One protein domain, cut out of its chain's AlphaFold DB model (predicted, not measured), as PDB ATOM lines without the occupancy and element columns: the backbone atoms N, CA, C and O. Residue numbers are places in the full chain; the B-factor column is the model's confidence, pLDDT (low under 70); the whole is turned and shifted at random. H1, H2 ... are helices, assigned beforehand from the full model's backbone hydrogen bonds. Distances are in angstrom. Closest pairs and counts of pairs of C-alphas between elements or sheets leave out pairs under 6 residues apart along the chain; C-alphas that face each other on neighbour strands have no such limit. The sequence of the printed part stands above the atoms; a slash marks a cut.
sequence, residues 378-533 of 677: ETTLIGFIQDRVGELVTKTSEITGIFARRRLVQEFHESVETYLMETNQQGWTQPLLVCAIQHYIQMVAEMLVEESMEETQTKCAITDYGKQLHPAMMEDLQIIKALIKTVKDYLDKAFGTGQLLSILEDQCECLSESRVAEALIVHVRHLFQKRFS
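This is residues 378 to 533 of the 677 residues of an uncharacterized protein of Candidatus Protochlamydia naegleriophila (UniProt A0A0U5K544). What shape? H3 is a spine; H1, in a hairpin with H2, packs on one side, H4 and H6 cross the other, and H5 packs at its start. What parts? The printed part has 156 residues with six named helices, H1 to H6, all helix. It is compact, radius of gyration of the C-alphas 16.6 A, and spans 53 by 31 by 27 A.

Which is longest? H3, residues 430 to 459, runs 43.7 A from (10.168, -21.009, 32.737). The others? H1 is residues 378 to 398, H2 402 to 424, H4 474 to 495, H5 498 to 511 and H6 513 to 531, ending at (43.231, -29.538, 32.194).

What touches H3? H1, H4, H5 and H6 touch it; the closest C-alphas of H1 and H3, Val 389 and Tyr 440, are 6.0 A apart. And H5's backbone? Within hydrogen-bond range are 2 of 10 O i to N i+4 pairs and 6 of 11 O i to N i+3 pairs.

How large? The farthest C-alphas, Gln 425 and Ala 461, are 54.3 A apart. How sure? Residues 460 to 463, in the long link, are among 14 with pLDDT under 70.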
ATOM      1  N   GLU A 378      12.795 -30.685  22.163       59.47
ATOM      2  CA  GLU A 378      13.346 -29.841  23.245       59.47
ATOM      3  C   GLU A 378      14.879 -29.724  23.167       59.47
ATOM      4  O   GLU A 378      15.435 -28.657  23.411       59.47
ATOM      5  N   THR A 379      15.569 -30.778  22.724       65.38
ATOM      6  CA  THR A 379      17.025 -30.789  22.512       65.38
ATOM      7  C   THR A 379      17.489 -29.785  21.451       65.38
ATOM      8  O   THR A 379      18.549 -29.184  21.600       65.38
ATOM      9  N   THR A 380      16.708 -29.570  20.386       75.94
ATOM     10  CA  THR A 380      17.045 -28.610  19.318       75.94
ATOM     11  C   THR A 380      16.825 -27.170  19.784       75.94
ATOM     12  O   THR A 380      17.620 -26.292  19.461       75.94
ATOM     13  N   LEU A 381      15.794 -26.940  20.601       77.06
ATOM     14  CA  LEU A 381      15.507 -25.633  21.202       77.06
ATOM     15  C   LEU A 381      16.564 -25.245  22.243       77.06
ATOM     16  O   LEU A 381      17.048 -24.117  22.229       77.06
ATOM     17  N   ILE A 382      16.959 -26.189  23.102       77.69
ATOM     18  CA  ILE A 382      18.030 -25.989  24.087       77.69
ATOM     19  C   ILE A 382      19.351 -25.662  23.382       77.69
ATOM     20  O   ILE A 382      19.994 -24.684  23.755       77.69
ATOM     21  N   GLY A 383      19.715 -26.412  22.335       78.38
ATOM     22  CA  GLY A 383      20.926 -26.144  21.554       78.38
ATOM     23  C   GLY A 383      20.937 -24.739  20.941       78.38
ATOM     24  O   GLY A 383      21.910 -24.008  21.095       78.38
ATOM     25  N   PHE A 384      19.822 -24.301  20.346       82.50
ATOM     26  CA  PHE A 384      19.716 -22.943  19.798       82.50
ATOM     27  C   PHE A 384      19.872 -21.853  20.871       82.50
ATOM     28  O   PHE A 384      20.547 -20.848  20.646       82.50
ATOM     29  N   ILE A 385      19.249 -22.031  22.041       80.69
ATOM     30  CA  ILE A 385      19.371 -21.078  23.154       80.69
ATOM     31  C   ILE A 385      20.820 -21.013  23.644       80.69
ATOM     32  O   ILE A 385      21.321 -19.917  23.890       80.69
ATOM     33  N   GLN A 386      21.500 -22.158  23.749       80.19
ATOM     34  CA  GLN A 386      22.910 -22.227  24.132       80.19
ATOM     35  C   GLN A 386      23.798 -21.464  23.140       80.19
ATOM     36  O   GLN A 386      24.542 -20.574  23.553       80.19
ATOM     37  N   ASP A 387      23.628 -21.702  21.837       84.00
ATOM     38  CA  ASP A 387      24.366 -20.994  20.782       84.00
ATOM     39  C   ASP A 387      24.150 -19.473  20.855       84.00
ATOM     40  O   ASP A 387      25.095 -18.682  20.785       84.00
ATOM     41  N   ARG A 388      22.899 -19.034  21.053       84.75
ATOM     42  CA  ARG A 388      22.561 -17.605  21.157       84.75
ATOM     43  C   ARG A 388      23.113 -16.953  22.415       84.75
ATOM     44  O   ARG A 388      23.524 -15.794  22.360       84.75
ATOM     45  N   VAL A 389      23.140 -17.675  23.530       81.81
ATOM     46  CA  VAL A 389      23.802 -17.219  24.755       81.81
ATOM     47  C   VAL A 389      25.310 -17.087  24.522       81.81
ATOM     48  O   VAL A 389      25.879 -16.067  24.904       81.81
ATOM     49  N   GLY A 390      25.945 -18.031  23.821       81.06
ATOM     50  CA  GLY A 390      27.361 -17.927  23.454       81.06
ATOM     51  C   GLY A 390      27.679 -16.725  22.570       81.06
ATOM     52  O   GLY A 390      28.641 -15.995  22.833       81.06
ATOM     53  N   GLU A 391      26.831 -16.436  21.580       86.44
ATOM     54  CA  GLU A 391      26.955 -15.213  20.783       86.44
ATOM     55  C   GLU A 391      26.784 -13.945  21.629       86.44
ATOM     56  O   GLU A 391      27.520 -12.973  21.438       86.44
ATOM     57  N   LEU A 392      25.811 -13.935  22.549       84.19
ATOM     58  CA  LEU A 392      25.558 -12.802  23.435       84.19
ATOM     59  C   LEU A 392      26.787 -12.521  24.307       84.19
ATOM     60  O   LEU A 392      27.222 -11.375  24.398       84.19
ATOM     61  N   VAL A 393      27.357 -13.553  24.928       81.88
ATOM     62  CA  VAL A 393      28.532 -13.442  25.804       81.88
ATOM     63  C   VAL A 393      29.748 -12.932  25.025       81.88
ATOM     64  O   VAL A 393      30.338 -11.932  25.434       81.88
ATOM     65  N   THR A 394      30.041 -13.522  23.862       83.12
ATOM     66  CA  THR A 394      31.161 -13.118  22.989       83.12
ATOM     67  C   THR A 394      31.039 -11.663  22.529       83.12
ATOM     68  O   THR A 394      31.967 -10.875  22.659       83.12
ATOM     69  N   LYS A 395      29.863 -11.236  22.054       83.44
ATOM     70  CA  LYS A 395      29.667  -9.837  21.633       83.44
ATOM     71  C   LYS A 395      29.686  -8.864  22.818       83.44
ATOM     72  O   LYS A 395      29.976  -7.682  22.646       83.44
ATOM     73  N   THR A 396      29.355  -9.322  24.028       78.38
ATOM     74  CA  THR A 396      29.370  -8.470  25.229       78.38
ATOM     75  C   THR A 396      30.794  -8.143  25.682       78.38
ATOM     76  O   THR A 396      31.009  -7.019  26.152       78.38
ATOM     77  N   SER A 397      31.754  -9.065  25.533       72.94
ATOM     78  CA  SER A 397      33.167  -8.807  25.862       72.94
ATOM     79  C   SER A 397      33.808  -7.794  24.901       72.94
ATOM     80  O   SER A 397      34.570  -6.934  25.330       72.94
ATOM     81  N   GLU A 398      33.401  -7.782  23.628       78.31
ATOM     82  CA  GLU A 398      33.898  -6.842  22.606       78.31
ATOM     83  C   GLU A 398      33.375  -5.397  22.764       78.31
ATOM     84  O   GLU A 398      33.931  -4.449  22.202       78.31
ATOM     85  N   ILE A 399      32.293  -5.192  23.525       76.38
ATOM     86  CA  ILE A 399      31.593  -3.906  23.620       76.38
ATOM     87  C   ILE A 399      31.853  -3.232  24.972       76.38
ATOM     88  O   ILE A 399      31.492  -3.742  26.034       76.38
ATOM     89  N   THR A 400      32.359  -1.998  24.945       62.44
ATOM     90  CA  THR A 400      32.652  -1.195  26.152       62.44
ATOM     91  C   THR A 400      31.503  -0.271  26.593       62.44
ATOM     92  O   THR A 400      31.487   0.215  27.722       62.44
ATOM     93  N   GLY A 401      30.498  -0.030  25.740       68.69
ATOM     94  CA  GLY A 401      29.410   0.924  26.002       68.69
ATOM     95  C   GLY A 401      28.150   0.319  26.640       68.69
ATOM     96  O   GLY A 401      27.558  -0.610  26.095       68.69
ATOM     97  N   ILE A 402      27.649   0.921  27.729       65.38
ATOM     98  CA  ILE A 402      26.428   0.479  28.448       65.38
ATOM     99  C   ILE A 402      25.190   0.443  27.534       65.38
ATOM    100  O   ILE A 402      24.398  -0.497  27.599       65.38
ATOM    101  N   PHE A 403      25.017   1.445  26.668       68.56
ATOM    102  CA  PHE A 403      23.886   1.497  25.732       68.56
ATOM    103  C   PHE A 403      23.962   0.406  24.660       68.56
ATOM    104  O   PHE A 403      22.946  -0.205  24.341       68.56
ATOM    105  N   ALA A 404      25.162   0.130  24.148       71.94
ATOM    106  CA  ALA A 404      25.380  -0.926  23.167       71.94
ATOM    107  C   ALA A 404      25.148  -2.317  23.781       71.94
ATOM    108  O   ALA A 404      24.480  -3.140  23.165       71.94
ATOM    109  N   ARG A 405      25.569  -2.545  25.035       71.44
ATOM    110  CA  ARG A 405      25.272  -3.788  25.771       71.44
ATOM    111  C   ARG A 405      23.778  -3.995  26.017       71.44
ATOM    112  O   ARG A 405      23.281  -5.098  25.831       71.44
ATOM    113  N   ARG A 406      23.037  -2.946  26.397       74.31
ATOM    114  CA  ARG A 406      21.571  -3.044  26.561       74.31
ATOM    115  C   ARG A 406      20.874  -3.406  25.256       74.31
ATOM    116  O   ARG A 406      19.985  -4.248  25.263       74.31
ATOM    117  N   ARG A 407      21.294  -2.788  24.152       78.50
ATOM    118  CA  ARG A 407      20.768  -3.097  22.822       78.50
ATOM    119  C   ARG A 407      21.061  -4.547  22.427       78.50
ATOM    120  O   ARG A 407      20.158  -5.224  21.968       78.50
ATOM    121  N   LEU A 408      22.274  -5.032  22.683       81.88
ATOM    122  CA  LEU A 408      22.676  -6.414  22.418       81.88
ATOM    123  C   LEU A 408      21.829  -7.439  23.197       81.88
ATOM    124  O   LEU A 408      21.364  -8.422  22.631       81.88
ATOM    125  N   VAL A 409      21.595  -7.189  24.491       81.56
ATOM    126  CA  VAL A 409      20.718  -8.024  25.333       81.56
ATOM    127  C   VAL A 409      19.289  -8.033  24.791       81.56
ATOM    128  O   VAL A 409      18.649  -9.079  24.752       81.56
ATOM    129  N   GLN A 410      18.787  -6.877  24.355       82.69
ATOM    130  CA  GLN A 410      17.458  -6.781  23.760       82.69
ATOM    131  C   GLN A 410      17.372  -7.553  22.432       82.69
ATOM    132  O   GLN A 410      16.443  -8.333  22.253       82.69
ATOM    133  N   GLU A 411      18.364  -7.403  21.549       84.06
ATOM    134  CA  GLU A 411      18.462  -8.143  20.283       84.06
ATOM    135  C   GLU A 411      18.526  -9.663  20.515       84.06
ATOM    136  O   GLU A 411      17.913 -10.426  19.771       84.06
ATOM    137  N   PHE A 412      19.204 -10.114  21.577       87.75
ATOM    138  CA  PHE A 412      19.190 -11.517  21.998       87.75
ATOM    139  C   PHE A 412      17.782 -11.986  22.383       87.75
ATOM    140  O   PHE A 412      17.310 -12.986  21.841       87.75
ATOM    141  N   HIS A 413      17.092 -11.266  23.275       85.44
ATOM    142  CA  HIS A 413      15.745 -11.653  23.711       85.44
ATOM    143  C   HIS A 413      14.754 -11.677  22.553       85.44
ATOM    144  O   HIS A 413      13.989 -12.628  22.432       85.44
ATOM    145  N   GLU A 414      14.799 -10.670  21.679       84.75
ATOM    146  CA  GLU A 414      13.947 -10.583  20.491       84.75
ATOM    147  C   GLU A 414      14.242 -11.718  19.501       84.75
ATOM    148  O   GLU A 414      13.314 -12.334  18.971       84.75
ATOM    149  N   SER A 415      15.519 -12.046  19.282       84.44
ATOM    150  CA  SER A 415      15.918 -13.146  18.400       84.44
ATOM    151  C   SER A 415      15.477 -14.509  18.930       84.44
ATOM    152  O   SER A 415      15.058 -15.349  18.133       84.44
ATOM    153  N   VAL A 416      15.590 -14.753  20.240       84.94
ATOM    154  CA  VAL A 416      15.159 -16.023  20.838       84.94
ATOM    155  C   VAL A 416      13.636 -16.117  20.846       84.94
ATOM    156  O   VAL A 416      13.102 -17.127  20.402       84.94
ATOM    157  N   GLU A 417      12.933 -15.057  21.247       85.81
ATOM    158  CA  GLU A 417      11.465 -15.020  21.251       85.81
ATOM    159  C   GLU A 417      10.892 -15.260  19.845       85.81
ATOM    160  O   GLU A 417       9.961 -16.048  19.682       85.81
ATOM    161  N   THR A 418      11.486 -14.651  18.813       86.19
ATOM    162  CA  THR A 418      11.084 -14.869  17.412       86.19
ATOM    163  C   THR A 418      11.226 -16.339  17.022       86.19
ATOM    164  O   THR A 418      10.282 -16.934  16.508       86.19
ATOM    165  N   TYR A 419      12.370 -16.956  17.333       83.44
ATOM    166  CA  TYR A 419      12.611 -18.363  17.024       83.44
ATOM    167  C   TYR A 419      11.667 -19.308  17.782       83.44
ATOM    168  O   TYR A 419      11.151 -20.266  17.201       83.44
ATOM    169  N   LEU A 420      11.400 -19.038  19.064       83.12
ATOM    170  CA  LEU A 420      10.462 -19.822  19.874       83.12
ATOM    171  C   LEU A 420       9.032 -19.730  19.318       83.12
ATOM    172  O   LEU A 420       8.367 -20.758  19.157       83.12
ATOM    173  N   MET A 421       8.594 -18.530  18.927       84.00
ATOM    174  CA  MET A 421       7.283 -18.311  18.311       84.00
ATOM    175  C   MET A 421       7.154 -19.004  16.947       84.00
ATOM    176  O   MET A 421       6.114 -19.598  16.662       84.00
ATOM    177  N   GLU A 422       8.200 -18.979  16.118       83.50
ATOM    178  CA  GLU A 422       8.218 -19.649  14.810       83.50
ATOM    179  C   GLU A 422       8.232 -21.179  14.927       83.50
ATOM    180  O   GLU A 422       7.571 -21.867  14.146       83.50
ATOM    181  N   THR A 423       8.963 -21.718  15.907       77.88
ATOM    182  CA  THR A 423       9.219 -23.164  16.019       77.88
ATOM    183  C   THR A 423       8.165 -23.885  16.861       77.88
ATOM    184  O   THR A 423       7.768 -24.997  16.520       77.88
ATOM    185  N   ASN A 424       7.682 -23.255  17.937       76.19
ATOM    186  CA  ASN A 424       6.798 -23.871  18.932       76.19
ATOM    187  C   ASN A 424       5.494 -23.099  19.192       76.19
ATOM    188  O   ASN A 424       4.702 -23.528  20.031       76.19
ATOM    189  N   GLN A 425       5.242 -21.985  18.493       78.94
ATOM    190  CA  GLN A 425       4.059 -21.127  18.694       78.94
ATOM    191  C   GLN A 425       3.887 -20.627  20.141       78.94
ATOM    192  O   GLN A 425       2.783 -20.276  20.562       78.94
ATOM    193  N   GLN A 426       4.970 -20.609  20.916       81.00
ATOM    194  CA  GLN A 426       5.015 -20.158  22.303       81.00
ATOM    195  C   GLN A 426       6.291 -19.342  22.513       81.00
ATOM    196  O   GLN A 426       7.304 -19.627  21.882       81.00
ATOM    197  N   GLY A 427       6.232 -18.332  23.381       83.00
ATOM    198  CA  GLY A 427       7.397 -17.535  23.774       83.00
ATOM    199  C   GLY A 427       8.234 -18.215  24.856       83.00
ATOM    200  O   GLY A 427       8.159 -19.430  25.055       83.00
ATOM    201  N   TRP A 428       9.005 -17.424  25.599       83.50
ATOM    202  CA  TRP A 428       9.740 -17.895  26.776       83.50
ATOM    203  C   TRP A 428       8.872 -18.717  27.743       83.50
ATOM    204  O   TRP A 428       7.858 -18.249  28.262       83.50
ATOM    205  N   THR A 429       9.328 -19.930  28.053       83.94
ATOM    206  CA  THR A 429       8.809 -20.743  29.160       83.94
ATOM    207  C   THR A 429       9.796 -20.724  30.326       83.94
ATOM    208  O   THR A 429      10.997 -20.516  30.132       83.94
ATOM    209  N   GLN A 430       9.313 -20.975  31.545       80.88
ATOM    210  CA  GLN A 430      10.168 -21.009  32.737       80.88
ATOM    211  C   GLN A 430      11.355 -21.995  32.602       80.88
ATOM    212  O   GLN A 430      12.477 -21.580  32.894       80.88
ATOM    213  N   PRO A 431      11.199 -23.240  32.091       79.06
ATOM    214  CA  PRO A 431      12.333 -24.154  31.899       79.06
ATOM    215  C   PRO A 431      13.383 -23.645  30.902       79.06
ATOM    216  O   PRO A 431      14.582 -23.773  31.152       79.06
ATOM    217  N   LEU A 432      12.950 -23.041  29.789       82.06
ATOM    218  CA  LEU A 432      13.859 -22.493  28.775       82.06
ATOM    219  C   LEU A 432      14.626 -21.281  29.312       82.06
ATOM    220  O   LEU A 432      15.823 -21.146  29.066       82.06
ATOM    221  N   LEU A 433      13.955 -20.434  30.093       82.06
ATOM    222  CA  LEU A 433      14.571 -19.278  30.732       82.06
ATOM    223  C   LEU A 433      15.590 -19.691  31.805       82.06
ATOM    224  O   LEU A 433      16.687 -19.139  31.847       82.06
ATOM    225  N   VAL A 434      15.278 -20.699  32.628       78.81
ATOM    226  CA  VAL A 434      16.231 -21.267  33.601       78.81
ATOM    227  C   VAL A 434      17.451 -21.860  32.890       78.81
ATOM    228  O   VAL A 434      18.579 -21.618  33.320       78.81
ATOM    229  N   CYS A 435      17.251 -22.577  31.780       79.25
ATOM    230  CA  CYS A 435      18.345 -23.113  30.969       79.25
ATOM    231  C   CYS A 435      19.240 -21.996  30.404       79.25
ATOM    232  O   CYS A 435      20.465 -22.060  30.537       79.25
ATOM    233  N   ALA A 436      18.637 -20.937  29.851       80.25
ATOM    234  CA  ALA A 436      19.362 -19.772  29.352       80.25
ATOM    235  C   ALA A 436      20.181 -19.088  30.459       80.25
ATOM    236  O   ALA A 436      21.349 -18.777  30.249       80.25
ATOM    237  N   ILE A 437      19.598 -18.906  31.651       81.88
ATOM    238  CA  ILE A 437      20.273 -18.322  32.820       81.88
ATOM    239  C   ILE A 437      21.468 -19.178  33.252       81.88
ATOM    240  O   ILE A 437      22.560 -18.647  33.443       81.88
ATOM    241  N   GLN A 438      21.291 -20.495  33.381       77.44
ATOM    242  CA  GLN A 438      22.369 -21.407  33.781       77.44
ATOM    243  C   GLN A 438      23.528 -21.380  32.783       77.44
ATOM    244  O   GLN A 438      24.687 -21.268  33.186       77.44
ATOM    245  N   HIS A 439      23.221 -21.429  31.485       81.25
ATOM    246  CA  HIS A 439      24.243 -21.377  30.447       81.25
ATOM    247  C   HIS A 439      24.924 -20.004  30.375       81.25
ATOM    248  O   HIS A 439      26.136 -19.920  30.198       81.25
ATOM    249  N   TYR A 440      24.176 -18.922  30.599       83.56
ATOM    250  CA  TYR A 440      24.737 -17.575  30.656       83.56
ATOM    251  C   TYR A 440      25.712 -17.416  31.825       83.56
ATOM    252  O   TYR A 440      26.817 -16.919  31.629       83.56
ATOM    253  N   ILE A 441      25.345 -17.887  33.025       76.81
ATOM    254  CA  ILE A 441      26.243 -17.892  34.190       76.81
ATOM    255  C   ILE A 441      27.525 -18.661  33.863       76.81
ATOM    256  O   ILE A 441      28.609 -18.167  34.152       76.81
ATOM    257  N   GLN A 442      27.402 -19.837  33.239       76.94
ATOM    258  CA  GLN A 442      28.542 -20.663  32.848       76.94
ATOM    259  C   GLN A 442      29.492 -19.921  31.897       76.94
ATOM    260  O   GLN A 442      30.686 -19.830  32.163       76.94
ATOM    261  N   MET A 443      28.970 -19.356  30.812       82.62
ATOM    262  CA  MET A 443      29.804 -18.721  29.791       82.62
ATOM    263  C   MET A 443      30.409 -17.390  30.253       82.62
ATOM    264  O   MET A 443      31.557 -17.092  29.932       82.62
ATOM    265  N   VAL A 444      29.674 -16.597  31.042       83.19
ATOM    266  CA  VAL A 444      30.233 -15.378  31.651       83.19
ATOM    267  C   VAL A 444      31.298 -15.731  32.686       83.19
ATOM    268  O   VAL A 444      32.312 -15.046  32.773       83.19
ATOM    269  N   ALA A 445      31.102 -16.806  33.450       75.50
ATOM    270  CA  ALA A 445      32.112 -17.309  34.369       75.50
ATOM    271  C   ALA A 445      33.400 -17.721  33.646       75.50
ATOM    272  O   ALA A 445      34.471 -17.305  34.073       75.50
ATOM    273  N   GLU A 446      33.300 -18.508  32.569       81.75
ATOM    274  CA  GLU A 446      34.454 -18.944  31.767       81.75
ATOM    275  C   GLU A 446      35.230 -17.736  31.233       81.75
ATOM    276  O   GLU A 446      36.413 -17.596  31.538       81.75
ATOM    277  N   MET A 447      34.535 -16.795  30.585       85.88
ATOM    278  CA  MET A 447      35.119 -15.547  30.081       85.88
ATOM    279  C   MET A 447      35.855 -14.759  31.174       85.88
ATOM    280  O   MET A 447      37.017 -14.411  31.007       85.88
ATOM    281  N   LEU A 448      35.209 -14.492  32.315       82.75
ATOM    282  CA  LEU A 448      35.810 -13.674  33.374       82.75
ATOM    283  C   LEU A 448      36.995 -14.368  34.064       82.75
ATOM    284  O   LEU A 448      37.936 -13.706  34.503       82.75
ATOM    285  N   VAL A 449      36.946 -15.697  34.195       81.50
ATOM    286  CA  VAL A 449      38.062 -16.484  34.734       81.50
ATOM    287  C   VAL A 449      39.241 -16.445  33.765       81.50
ATOM    288  O   VAL A 449      40.368 -16.228  34.207       81.50
ATOM    289  N   GLU A 450      38.995 -16.612  32.465       83.12
ATOM    290  CA  GLU A 450      40.021 -16.508  31.426       83.12
ATOM    291  C   GLU A 450      40.645 -15.109  31.389       83.12
ATOM    292  O   GLU A 450      41.863 -15.006  31.512       83.12
ATOM    293  N   GLU A 451      39.839 -14.042  31.356       82.81
ATOM    294  CA  GLU A 451      40.311 -12.648  31.395       82.81
ATOM    295  C   GLU A 451      41.186 -12.374  32.632       82.81
ATOM    296  O   GLU A 451      42.276 -11.808  32.525       82.81
ATOM    297  N   SER A 452      40.753 -12.827  33.815       80.25
ATOM    298  CA  SER A 452      41.521 -12.680  35.059       80.25
ATOM    299  C   SER A 452      42.865 -13.420  35.003       80.25
ATOM    300  O   SER A 452      43.892 -12.920  35.483       80.25
ATOM    301  N   MET A 453      42.889 -14.618  34.411       79.50
ATOM    302  CA  MET A 453      44.113 -15.407  34.273       79.50
ATOM    303  C   MET A 453      45.042 -14.844  33.196       79.50
ATOM    304  O   MET A 453      46.251 -14.826  33.422       79.50
ATOM    305  N   GLU A 454      44.522 -14.344  32.077       80.94
ATOM    306  CA  GLU A 454      45.304 -13.634  31.060       80.94
ATOM    307  C   GLU A 454      45.951 -12.378  31.646       80.94
ATOM    308  O   GLU A 454      47.164 -12.196  31.526       80.94
ATOM    309  N   GLU A 455      45.191 -11.556  32.378       78.56
ATOM    310  CA  GLU A 455      45.732 -10.360  33.025       78.56
ATOM    311  C   GLU A 455      46.865 -10.715  33.997       78.56
ATOM    312  O   GLU A 455      47.911 -10.063  34.009       78.56
ATOM    313  N   THR A 456      46.709 -11.785  34.777       71.44
ATOM    314  CA  THR A 456      47.771 -12.250  35.679       71.44
ATOM    315  C   THR A 456      48.999 -12.726  34.885       71.44
ATOM    316  O   THR A 456      50.128 -12.387  35.242       71.44
ATOM    317  N   GLN A 457      48.803 -13.457  33.780       76.31
ATOM    318  CA  GLN A 457      49.890 -13.978  32.935       76.31
ATOM    319  C   GLN A 457      50.694 -12.872  32.247       76.31
ATOM    320  O   GLN A 457      51.897 -13.031  32.045       76.31
ATOM    321  N   THR A 458      50.068 -11.738  31.919       74.38
ATOM    322  CA  THR A 458      50.795 -10.576  31.375       74.38
ATOM    323  C   THR A 458      51.736  -9.929  32.394       74.38
ATOM    324  O   THR A 458      52.674  -9.235  32.007       74.38
ATOM    325  N   LYS A 459      51.506 -10.151  33.695       70.06
ATOM    326  CA  LYS A 459      52.229  -9.480  34.783       70.06
ATOM    327  C   LYS A 459      53.291 -10.358  35.449       70.06
ATOM    328  O   LYS A 459      54.241  -9.812  36.012       70.06
ATOM    329  N   CYS A 460      53.166 -11.689  35.406       67.31
ATOM    330  CA  CYS A 460      54.163 -12.592  35.987       67.31
ATOM    331  C   CYS A 460      54.213 -13.991  35.361       67.31
ATOM    332  O   CYS A 460      53.258 -14.469  34.756       67.31
ATOM    333  N   ALA A 461      55.344 -14.677  35.558       67.44
ATOM    334  CA  ALA A 461      55.502 -16.079  35.192       67.44
ATOM    335  C   ALA A 461      54.643 -16.973  36.098       67.44
ATOM    336  O   ALA A 461      54.874 -17.053  37.305       67.44
ATOM    337  N   ILE A 462      53.683 -17.678  35.500       69.44
ATOM    338  CA  ILE A 462      52.752 -18.554  36.212       69.44
ATOM    339  C   ILE A 462      53.027 -20.014  35.847       69.44
ATOM    340  O   ILE A 462      53.176 -20.354  34.672       69.44
ATOM    341  N   THR A 463      53.063 -20.881  36.856       68.88
ATOM    342  CA  THR A 463      53.107 -22.336  36.666       68.88
ATOM    343  C   THR A 463      51.841 -22.836  35.969       68.88
ATOM    344  O   THR A 463      50.811 -22.161  35.976       68.88
ATOM    345  N   ASP A 464      51.872 -24.031  35.377       70.94
ATOM    346  CA  ASP A 464      50.688 -24.564  34.693       70.94
ATOM    347  C   ASP A 464      49.479 -24.721  35.613       70.94
ATOM    348  O   ASP A 464      48.357 -24.449  35.186       70.94
ATOM    349  N   TYR A 465      49.710 -25.059  36.883       76.12
ATOM    350  CA  TYR A 465      48.669 -25.035  37.901       76.12
ATOM    351  C   TYR A 465      48.221 -23.610  38.245       76.12
ATOM    352  O   TYR A 465      47.026 -23.340  38.339       76.12
ATOM    353  N   GLY A 466      49.153 -22.665  38.405       74.00
ATOM    354  CA  GLY A 466      48.817 -21.288  38.762       74.00
ATOM    355  C   GLY A 466      47.931 -20.573  37.728       74.00
ATOM    356  O   GLY A 466      47.250 -19.616  38.101       74.00
ATOM    357  N   LYS A 467      47.916 -21.053  36.471       78.81
ATOM    358  CA  LYS A 467      47.053 -20.586  35.366       78.81
ATOM    359  C   LYS A 467      45.582 -20.971  35.532       78.81
ATOM    360  O   LYS A 467      44.774 -20.618  34.679       78.81
ATOM    361  N   GLN A 468      45.237 -21.755  36.549       83.94
ATOM    362  CA  GLN A 468      43.865 -22.142  36.848       83.94
ATOM    363  C   GLN A 468      43.500 -21.688  38.261       83.94
ATOM    364  O   GLN A 468      44.322 -21.706  39.182       83.94
ATOM    365  N   LEU A 469      42.249 -21.267  38.428       83.75
ATOM    366  CA  LEU A 469      41.675 -21.016  39.744       83.75
ATOM    367  C   LEU A 469      41.195 -22.336  40.343       83.75
ATOM    368  O   LEU A 469      40.639 -23.176  39.639       83.75
ATOM    369  N   HIS A 470      41.361 -22.501  41.653       84.69
ATOM    370  CA  HIS A 470      40.819 -23.657  42.355       84.69
ATOM    371  C   HIS A 470      40.152 -23.252  43.680       84.69
ATOM    372  O   HIS A 470      40.810 -22.647  44.526       84.69
ATOM    373  N   PRO A 471      38.882 -23.624  43.946       75.81
ATOM    374  CA  PRO A 471      38.132 -23.135  45.112       75.81
ATOM    375  C   PRO A 471      38.704 -23.583  46.468       75.81
ATOM    376  O   PRO A 471      38.413 -22.971  47.492       75.81
ATOM    377  N   ALA A 472      39.527 -24.636  46.491       78.00
ATOM    378  CA  ALA A 472      40.239 -25.060  47.701       78.00
ATOM    379  C   ALA A 472      41.418 -24.136  48.077       78.00
ATOM    380  O   ALA A 472      41.905 -24.192  49.209       78.00
ATOM    381  N   MET A 473      41.889 -23.287  47.162       84.00
ATOM    382  CA  MET A 473      42.919 -22.286  47.440       84.00
ATOM    383  C   MET A 473      42.234 -21.003  47.902       84.00
ATOM    384  O   MET A 473      41.298 -20.523  47.265       84.00
ATOM    385  N   MET A 474      42.654 -20.461  49.045       77.25
ATOM    386  CA  MET A 474      41.965 -19.319  49.646       77.25
ATOM    387  C   MET A 474      42.099 -18.057  48.800       77.25
ATOM    388  O   MET A 474      41.151 -17.283  48.717       77.25
ATOM    389  N   GLU A 475      43.259 -17.844  48.189       80.38
ATOM    390  CA  GLU A 475      43.526 -16.710  47.310       80.38
ATOM    391  C   GLU A 475      42.671 -16.792  46.041       80.38
ATOM    392  O   GLU A 475      42.019 -15.812  45.686       80.38
ATOM    393  N   ASP A 476      42.575 -17.973  45.422       84.38
ATOM    394  CA  ASP A 476      41.697 -18.180  44.263       84.38
ATOM    395  C   ASP A 476      40.224 -18.007  44.652       84.38
ATOM    396  O   ASP A 476      39.459 -17.391  43.917       84.38
ATOM    397  N   LEU A 477      39.822 -18.468  45.841       79.56
ATOM    398  CA  LEU A 477      38.462 -18.278  46.342       79.56
ATOM    399  C   LEU A 477      38.097 -16.795  46.515       79.56
ATOM    400  O   LEU A 477      36.930 -16.446  46.350       79.56
ATOM    401  N   GLN A 478      39.050 -15.915  46.835       78.88
ATOM    402  CA  GLN A 478      38.779 -14.472  46.890       78.88
ATOM    403  C   GLN A 478      38.531 -13.884  45.498       78.88
ATOM    404  O   GLN A 478      37.606 -13.090  45.346       78.88
ATOM    405  N   ILE A 479      39.278 -14.329  44.481       83.69
ATOM    406  CA  ILE A 479      39.017 -13.958  43.082       83.69
ATOM    407  C   ILE A 479      37.629 -14.446  42.673       83.69
ATOM    408  O   ILE A 479      36.806 -13.658  42.219       83.69
ATOM    409  N   ILE A 480      37.321 -15.723  42.927       80.00
ATOM    410  CA  ILE A 480      36.004 -16.309  42.646       80.00
ATOM    411  C   ILE A 480      34.904 -15.478  43.323       80.00
ATOM    412  O   ILE A 480      33.911 -15.145  42.685       80.00
ATOM    413  N   LYS A 481      35.091 -15.060  44.582       80.38
ATOM    414  CA  LYS A 481      34.135 -14.193  45.291       80.38
ATOM    415  C   LYS A 481      33.949 -12.823  44.645       80.38
ATOM    416  O   LYS A 481      32.818 -12.347  44.589       80.38
ATOM    417  N   ALA A 482      35.019 -12.198  44.159       84.12
ATOM    418  CA  ALA A 482      34.919 -10.940  43.425       84.12
ATOM    419  C   ALA A 482      34.124 -11.120  42.121       84.12
ATOM    420  O   ALA A 482      33.236 -10.320  41.818       84.12
ATOM    421  N   LEU A 483      34.362 -12.226  41.411       84.25
ATOM    422  CA  LEU A 483      33.658 -12.566  40.177       84.25
ATOM    423  C   LEU A 483      32.160 -12.829  40.389       84.25
ATOM    424  O   LEU A 483      31.374 -12.435  39.532       84.25
ATOM    425  N   ILE A 484      31.730 -13.404  41.524       81.25
ATOM    426  CA  ILE A 484      30.296 -13.625  41.830       81.25
ATOM    427  C   ILE A 484      29.496 -12.331  41.672       81.25
ATOM    428  O   ILE A 484      28.430 -12.326  41.053       81.25
ATOM    429  N   LYS A 485      30.017 -11.225  42.211       83.81
ATOM    430  CA  LYS A 485      29.348  -9.926  42.141       83.81
ATOM    431  C   LYS A 485      29.254  -9.428  40.699       83.81
ATOM    432  O   LYS A 485      28.193  -8.976  40.279       83.81
ATOM    433  N   THR A 486      30.332  -9.562  39.931       85.56
ATOM    434  CA  THR A 486      30.364  -9.177  38.515       85.56
ATOM    435  C   THR A 486      29.389 -10.011  37.685       85.56
ATOM    436  O   THR A 486      28.592  -9.449  36.940       85.56
ATOM    437  N   VAL A 487      29.386 -11.337  37.845       84.31
ATOM    438  CA  VAL A 487      28.461 -12.235  37.135       84.31
ATOM    439  C   VAL A 487      27.013 -11.885  37.470       84.31
ATOM    440  O   VAL A 487      26.185 -11.791  36.567       84.31
ATOM    441  N   LYS A 488      26.710 -11.622  38.745       85.38
ATOM    442  CA  LYS A 488      25.378 -11.190  39.180       85.38
ATOM    443  C   LYS A 488      24.957  -9.874  38.524       85.38
ATOM    444  O   LYS A 488      23.861  -9.795  37.984       85.38
ATOM    445  N   ASP A 489      25.842  -8.880  38.472       85.50
ATOM    446  CA  ASP A 489      25.561  -7.607  37.800       85.50
ATOM    447  C   ASP A 489      25.294  -7.781  36.292       85.50
ATOM    448  O   ASP A 489      24.526  -7.016  35.702       85.50
ATOM    449  N   TYR A 490      25.951  -8.744  35.637       84.19
ATOM    450  CA  TYR A 490      25.696  -9.089  34.234       84.19
ATOM    451  C   TYR A 490      24.359  -9.814  34.077       84.19
ATOM    452  O   TYR A 490      23.570  -9.467  33.197       84.19
ATOM    453  N   LEU A 491      24.080 -10.761  34.970       85.81
ATOM    454  CA  LEU A 491      22.849 -11.534  34.993       85.81
ATOM    455  C   LEU A 491      21.621 -10.642  35.216       85.81
ATOM    456  O   LEU A 491      20.662 -10.736  34.455       85.81
ATOM    457  N   ASP A 492      21.675  -9.714  36.173       85.50
ATOM    458  CA  ASP A 492      20.594  -8.761  36.451       85.50
ATOM    459  C   ASP A 492      20.328  -7.840  35.250       85.50
ATOM    460  O   ASP A 492      19.182  -7.508  34.946       85.50
ATOM    461  N   LYS A 493      21.372  -7.449  34.506       84.25
ATOM    462  CA  LYS A 493      21.221  -6.648  33.277       84.25
ATOM    463  C   LYS A 493      20.642  -7.455  32.120       84.25
ATOM    464  O   LYS A 493      19.916  -6.882  31.309       84.25
ATOM    465  N   ALA A 494      20.997  -8.733  32.023       83.12
ATOM    466  CA  ALA A 494      20.555  -9.610  30.950       83.12
ATOM    467  C   ALA A 494      19.124 -10.115  31.180       83.12
ATOM    468  O   ALA A 494      18.306 -10.036  30.272       83.12
ATOM    469  N   PHE A 495      18.794 -10.573  32.387       84.75
ATOM    470  CA  PHE A 495      17.548 -11.291  32.684       84.75
ATOM    471  C   PHE A 495      16.660 -10.618  33.742       84.75
ATOM    472  O   PHE A 495      15.518 -11.031  33.926       84.75
ATOM    473  N   GLY A 496      17.117  -9.549  34.403       80.88
ATOM    474  CA  GLY A 496      16.371  -8.844  35.457       80.88
ATOM    475  C   GLY A 496      15.282  -7.881  34.963       80.88
ATOM    476  O   GLY A 496      14.927  -6.934  35.666       80.88
ATOM    477  N   THR A 497      14.757  -8.060  33.748       80.38
ATOM    478  CA  THR A 497      13.658  -7.226  33.237       80.38
ATOM    479  C   THR A 497      12.322  -7.675  33.829       80.38
ATOM    480  O   THR A 497      12.090  -8.861  34.050       80.38
ATOM    481  N   GLY A 498      11.401  -6.732  34.067       75.44
ATOM    482  CA  GLY A 498      10.113  -7.034  34.713       75.44
ATOM    483  C   GLY A 498       9.275  -8.097  33.989       75.44
ATOM    484  O   GLY A 498       8.550  -8.845  34.636       75.44
ATOM    485  N   GLN A 499       9.416  -8.210  32.664       78.94
ATOM    486  CA  GLN A 499       8.733  -9.225  31.861       78.94
ATOM    487  C   GLN A 499       9.305 -10.633  32.098       78.94
ATOM    488  O   GLN A 499       8.540 -11.557  32.355       78.94
ATOM    489  N   LEU A 500      10.629 -10.804  32.091       80.00
ATOM    490  CA  LEU A 500      11.268 -12.106  32.334       80.00
ATOM    491  C   LEU A 500      11.162 -12.540  33.798       80.00
ATOM    492  O   LEU A 500      10.936 -13.715  34.079       80.00
ATOM    493  N   LEU A 501      11.234 -11.590  34.734       80.81
ATOM    494  CA  LEU A 501      11.003 -11.859  36.155       80.81
ATOM    495  C   LEU A 501       9.594 -12.402  36.411       80.81
ATOM    496  O   LEU A 501       9.423 -13.273  37.257       80.81
ATOM    497  N   SER A 502       8.594 -11.936  35.653       80.56
ATOM    498  CA  SER A 502       7.227 -12.450  35.771       80.56
ATOM    499  C   SER A 502       7.086 -13.908  35.317       80.56
ATOM    500  O   SER A 502       6.223 -14.607  35.831       80.56
ATOM    501  N   ILE A 503       7.967 -14.384  34.424       82.38
ATOM    502  CA  ILE A 503       8.015 -15.780  33.952       82.38
ATOM    503  C   ILE A 503       8.729 -16.685  34.968       82.38
ATOM    504  O   ILE A 503       8.460 -17.883  35.034       82.38
ATOM    505  N   LEU A 504       9.651 -16.133  35.764       77.06
ATOM    506  CA  LEU A 504      10.410 -16.905  36.748       77.06
ATOM    507  C   LEU A 504       9.592 -17.296  37.984       77.06
ATOM    508  O   LEU A 504       9.989 -18.263  38.630       77.06
ATOM    509  N   GLU A 505       8.476 -16.617  38.280       72.44
ATOM    510  CA  GLU A 505       7.567 -16.886  39.412       72.44
ATOM    511  C   GLU A 505       8.322 -17.355  40.685       72.44
ATOM    512  O   GLU A 505       9.079 -16.582  41.280       72.44
ATOM    513  N   ASP A 506       8.173 -18.634  41.064       67.12
ATOM    514  CA  ASP A 506       8.748 -19.274  42.261       67.12
ATOM    515  C   ASP A 506      10.266 -19.572  42.183       67.12
ATOM    516  O   ASP A 506      10.886 -19.928  43.184       67.12
ATOM    517  N   GLN A 507      10.899 -19.430  41.014       66.25
ATOM    518  CA  GLN A 507      12.324 -19.719  40.761       66.25
ATOM    519  C   GLN A 507      13.197 -18.450  40.756       66.25
ATOM    520  O   GLN A 507      14.305 -18.447  40.219       66.25
ATOM    521  N   CYS A 508      12.751 -17.356  41.385       65.69
ATOM    522  CA  CYS A 508      13.555 -16.128  41.503       65.69
ATOM    523  C   CYS A 508      14.923 -16.358  42.183       65.69
ATOM    524  O   CYS A 508      15.861 -15.588  41.969       65.69
ATOM    525  N   GLU A 509      15.078 -17.442  42.954       71.69
ATOM    526  CA  GLU A 509      16.366 -17.862  43.513       71.69
ATOM    527  C   GLU A 509      17.444 -18.129  42.450       71.69
ATOM    528  O   GLU A 509      18.626 -18.004  42.769       71.69
ATOM    529  N   CYS A 510      17.086 -18.436  41.196       69.88
ATOM    530  CA  CYS A 510      18.044 -18.626  40.098       69.88
ATOM    531  C   CYS A 510      18.895 -17.379  39.808       69.88
ATOM    532  O   CYS A 510      19.998 -17.508  39.288       69.88
ATOM    533  N   LEU A 511      18.404 -16.190  40.176       73.94
ATOM    534  CA  LEU A 511      19.124 -14.917  40.067       73.94
ATOM    535  C   LEU A 511      19.820 -14.520  41.382       73.94
ATOM    536  O   LEU A 511      20.452 -13.469  41.483       73.94
ATOM    537  N   SER A 512      19.693 -15.340  42.430       79.44
ATOM    538  CA  SER A 512      20.297 -15.043  43.724       79.44
ATOM    539  C   SER A 512      21.818 -15.160  43.679       79.44
ATOM    540  O   SER A 512      22.400 -15.974  42.962       79.44
ATOM    541  N   GLU A 513      22.474 -14.392  44.546       75.12
ATOM    542  CA  GLU A 513      23.929 -14.451  44.706       75.12
ATOM    543  C   GLU A 513      24.412 -15.845  45.107       75.12
ATOM    544  O   GLU A 513      25.465 -16.279  44.657       75.12
ATOM    545  N   SER A 514      23.619 -16.564  45.909       73.62
ATOM    546  CA  SER A 514      23.940 -17.925  46.346       73.62
ATOM    547  C   SER A 514      23.984 -18.899  45.172       73.62
ATOM    548  O   SER A 514      24.890 -19.723  45.097       73.62
ATOM    549  N   ARG A 515      23.042 -18.793  44.226       73.62
ATOM    550  CA  ARG A 515      23.036 -19.656  43.037       73.62
ATOM    551  C   ARG A 515      24.155 -19.321  42.072       73.62
ATOM    552  O   ARG A 515      24.797 -20.236  41.565       73.62
ATOM    553  N   VAL A 516      24.447 -18.035  41.879       75.44
ATOM    554  CA  VAL A 516      25.621 -17.609  41.105       75.44
ATOM    555  C   VAL A 516      26.907 -18.133  41.753       75.44
ATOM    556  O   VAL A 516      27.767 -18.658  41.053       75.44
ATOM    557  N   ALA A 517      27.017 -18.069  43.083       73.06
ATOM    558  CA  ALA A 517      28.161 -18.590  43.828       73.06
ATOM    559  C   ALA A 517      28.355 -20.100  43.641       73.06
ATOM    560  O   ALA A 517      29.456 -20.542  43.317       73.06
ATOM    561  N   GLU A 518      27.294 -20.889  43.825       72.19
ATOM    562  CA  GLU A 518      27.323 -22.343  43.636       72.19
ATOM    563  C   GLU A 518      27.718 -22.714  42.203       72.19
ATOM    564  O   GLU A 518      28.623 -23.527  42.004       72.19
ATOM    565  N   ALA A 519      27.085 -22.081  41.212       71.75
ATOM    566  CA  ALA A 519      27.365 -22.323  39.802       71.75
ATOM    567  C   ALA A 519      28.813 -21.963  39.443       71.75
ATOM    568  O   ALA A 519      29.491 -22.748  38.784       71.75
ATOM    569  N   LEU A 520      29.314 -20.823  39.929       74.75
ATOM    570  CA  LEU A 520      30.679 -20.378  39.664       74.75
ATOM    571  C   LEU A 520      31.720 -21.315  40.290       74.75
ATOM    572  O   LEU A 520      32.699 -21.660  39.636       74.75
ATOM    573  N   ILE A 521      31.508 -21.777  41.528       72.19
ATOM    574  CA  ILE A 521      32.416 -22.726  42.195       72.19
ATOM    575  C   ILE A 521      32.469 -24.058  41.439       72.19
ATOM    576  O   ILE A 521      33.557 -24.589  41.202       72.19
ATOM    577  N   VAL A 522      31.305 -24.595  41.054       71.44
ATOM    578  CA  VAL A 522      31.222 -25.831  40.264       71.44
ATOM    579  C   VAL A 522      31.914 -25.644  38.919       71.44
ATOM    580  O   VAL A 522      32.690 -26.504  38.505       71.44
ATOM    581  N   HIS A 523      31.682 -24.512  38.259       77.31
ATOM    582  CA  HIS A 523      32.232 -24.267  36.937       77.31
ATOM    583  C   HIS A 523      33.748 -24.055  36.953       77.31
ATOM    584  O   HIS A 523      34.447 -24.676  36.161       77.31
ATOM    585  N   VAL A 524      34.290 -23.285  37.899       76.69
ATOM    586  CA  VAL A 524      35.746 -23.122  38.057       76.69
ATOM    587  C   VAL A 524      36.428 -24.469  38.302       76.69
ATOM    588  O   VAL A 524      37.473 -24.753  37.719       76.69
ATOM    589  N   ARG A 525      35.816 -25.345  39.108       71.75
ATOM    590  CA  ARG A 525      36.322 -26.708  39.308       71.75
ATOM    591  C   ARG A 525      36.240 -27.547  38.028       71.75
ATOM    592  O   ARG A 525      37.151 -28.320  37.757       71.75
ATOM    593  N   HIS A 526      35.193 -27.378  37.224       76.50
ATOM    594  CA  HIS A 526      35.092 -28.025  35.918       76.50
ATOM    595  C   HIS A 526      36.178 -27.536  34.942       76.50
ATOM    596  O   HIS A 526      36.805 -28.360  34.284       76.50
ATOM    597  N   LEU A 527      36.458 -26.229  34.886       78.69
ATOM    598  CA  LEU A 527      37.550 -25.668  34.076       78.69
ATOM    599  C   LEU A 527      38.909 -26.229  34.500       78.69
ATOM    600  O   LEU A 527      39.691 -26.652  33.651       78.69
ATOM    601  N   PHE A 528      39.142 -26.343  35.810       80.38
ATOM    602  CA  PHE A 528      40.318 -27.027  36.336       80.38
ATOM    603  C   PHE A 528      40.405 -28.476  35.822       80.38
ATOM    604  O   PHE A 528      41.442 -28.897  35.311       80.38
ATOM    605  N   GLN A 529      39.294 -29.216  35.882       74.56
ATOM    606  CA  GLN A 529      39.213 -30.612  35.444       74.56
ATOM    607  C   GLN A 529      39.312 -30.814  33.919       74.56
ATOM    608  O   GLN A 529      39.603 -31.919  33.470       74.56
ATOM    609  N   LYS A 530      39.116 -29.770  33.096       81.31
ATOM    610  CA  LYS A 530      39.419 -29.837  31.652       81.31
ATOM    611  C   LYS A 530      40.922 -30.006  31.396       81.31
ATOM    612  O   LYS A 530      41.307 -30.507  30.343       81.31
ATOM    613  N   ARG A 531      41.766 -29.554  32.332       81.62
ATOM    614  CA  ARG A 531      43.231 -29.538  32.194       81.62
ATOM    615  C   ARG A 531      43.940 -30.532  33.111       81.62
ATOM    616  O   ARG A 531      45.008 -31.017  32.751       81.62
ATOM    617  N   PHE A 532      43.350 -30.821  34.263       81.00
ATOM    618  CA  PHE A 532      43.876 -31.733  35.269       81.00
ATOM    619  C   PHE A 532      42.880 -32.861  35.531       81.00
ATOM    620  O   PHE A 532      41.669 -32.683  35.467       81.00
ATOM    621  N   SER A 533      43.379 -34.040  35.855       82.19
ATOM    622  CA  SER A 533      42.554 -35.196  36.183       82.19
ATOM    623  C   SER A 533      41.760 -34.999  37.483       82.19
ATOM    624  O   SER A 533      42.131 -34.230  38.374       82.19
TER     625      SER A 533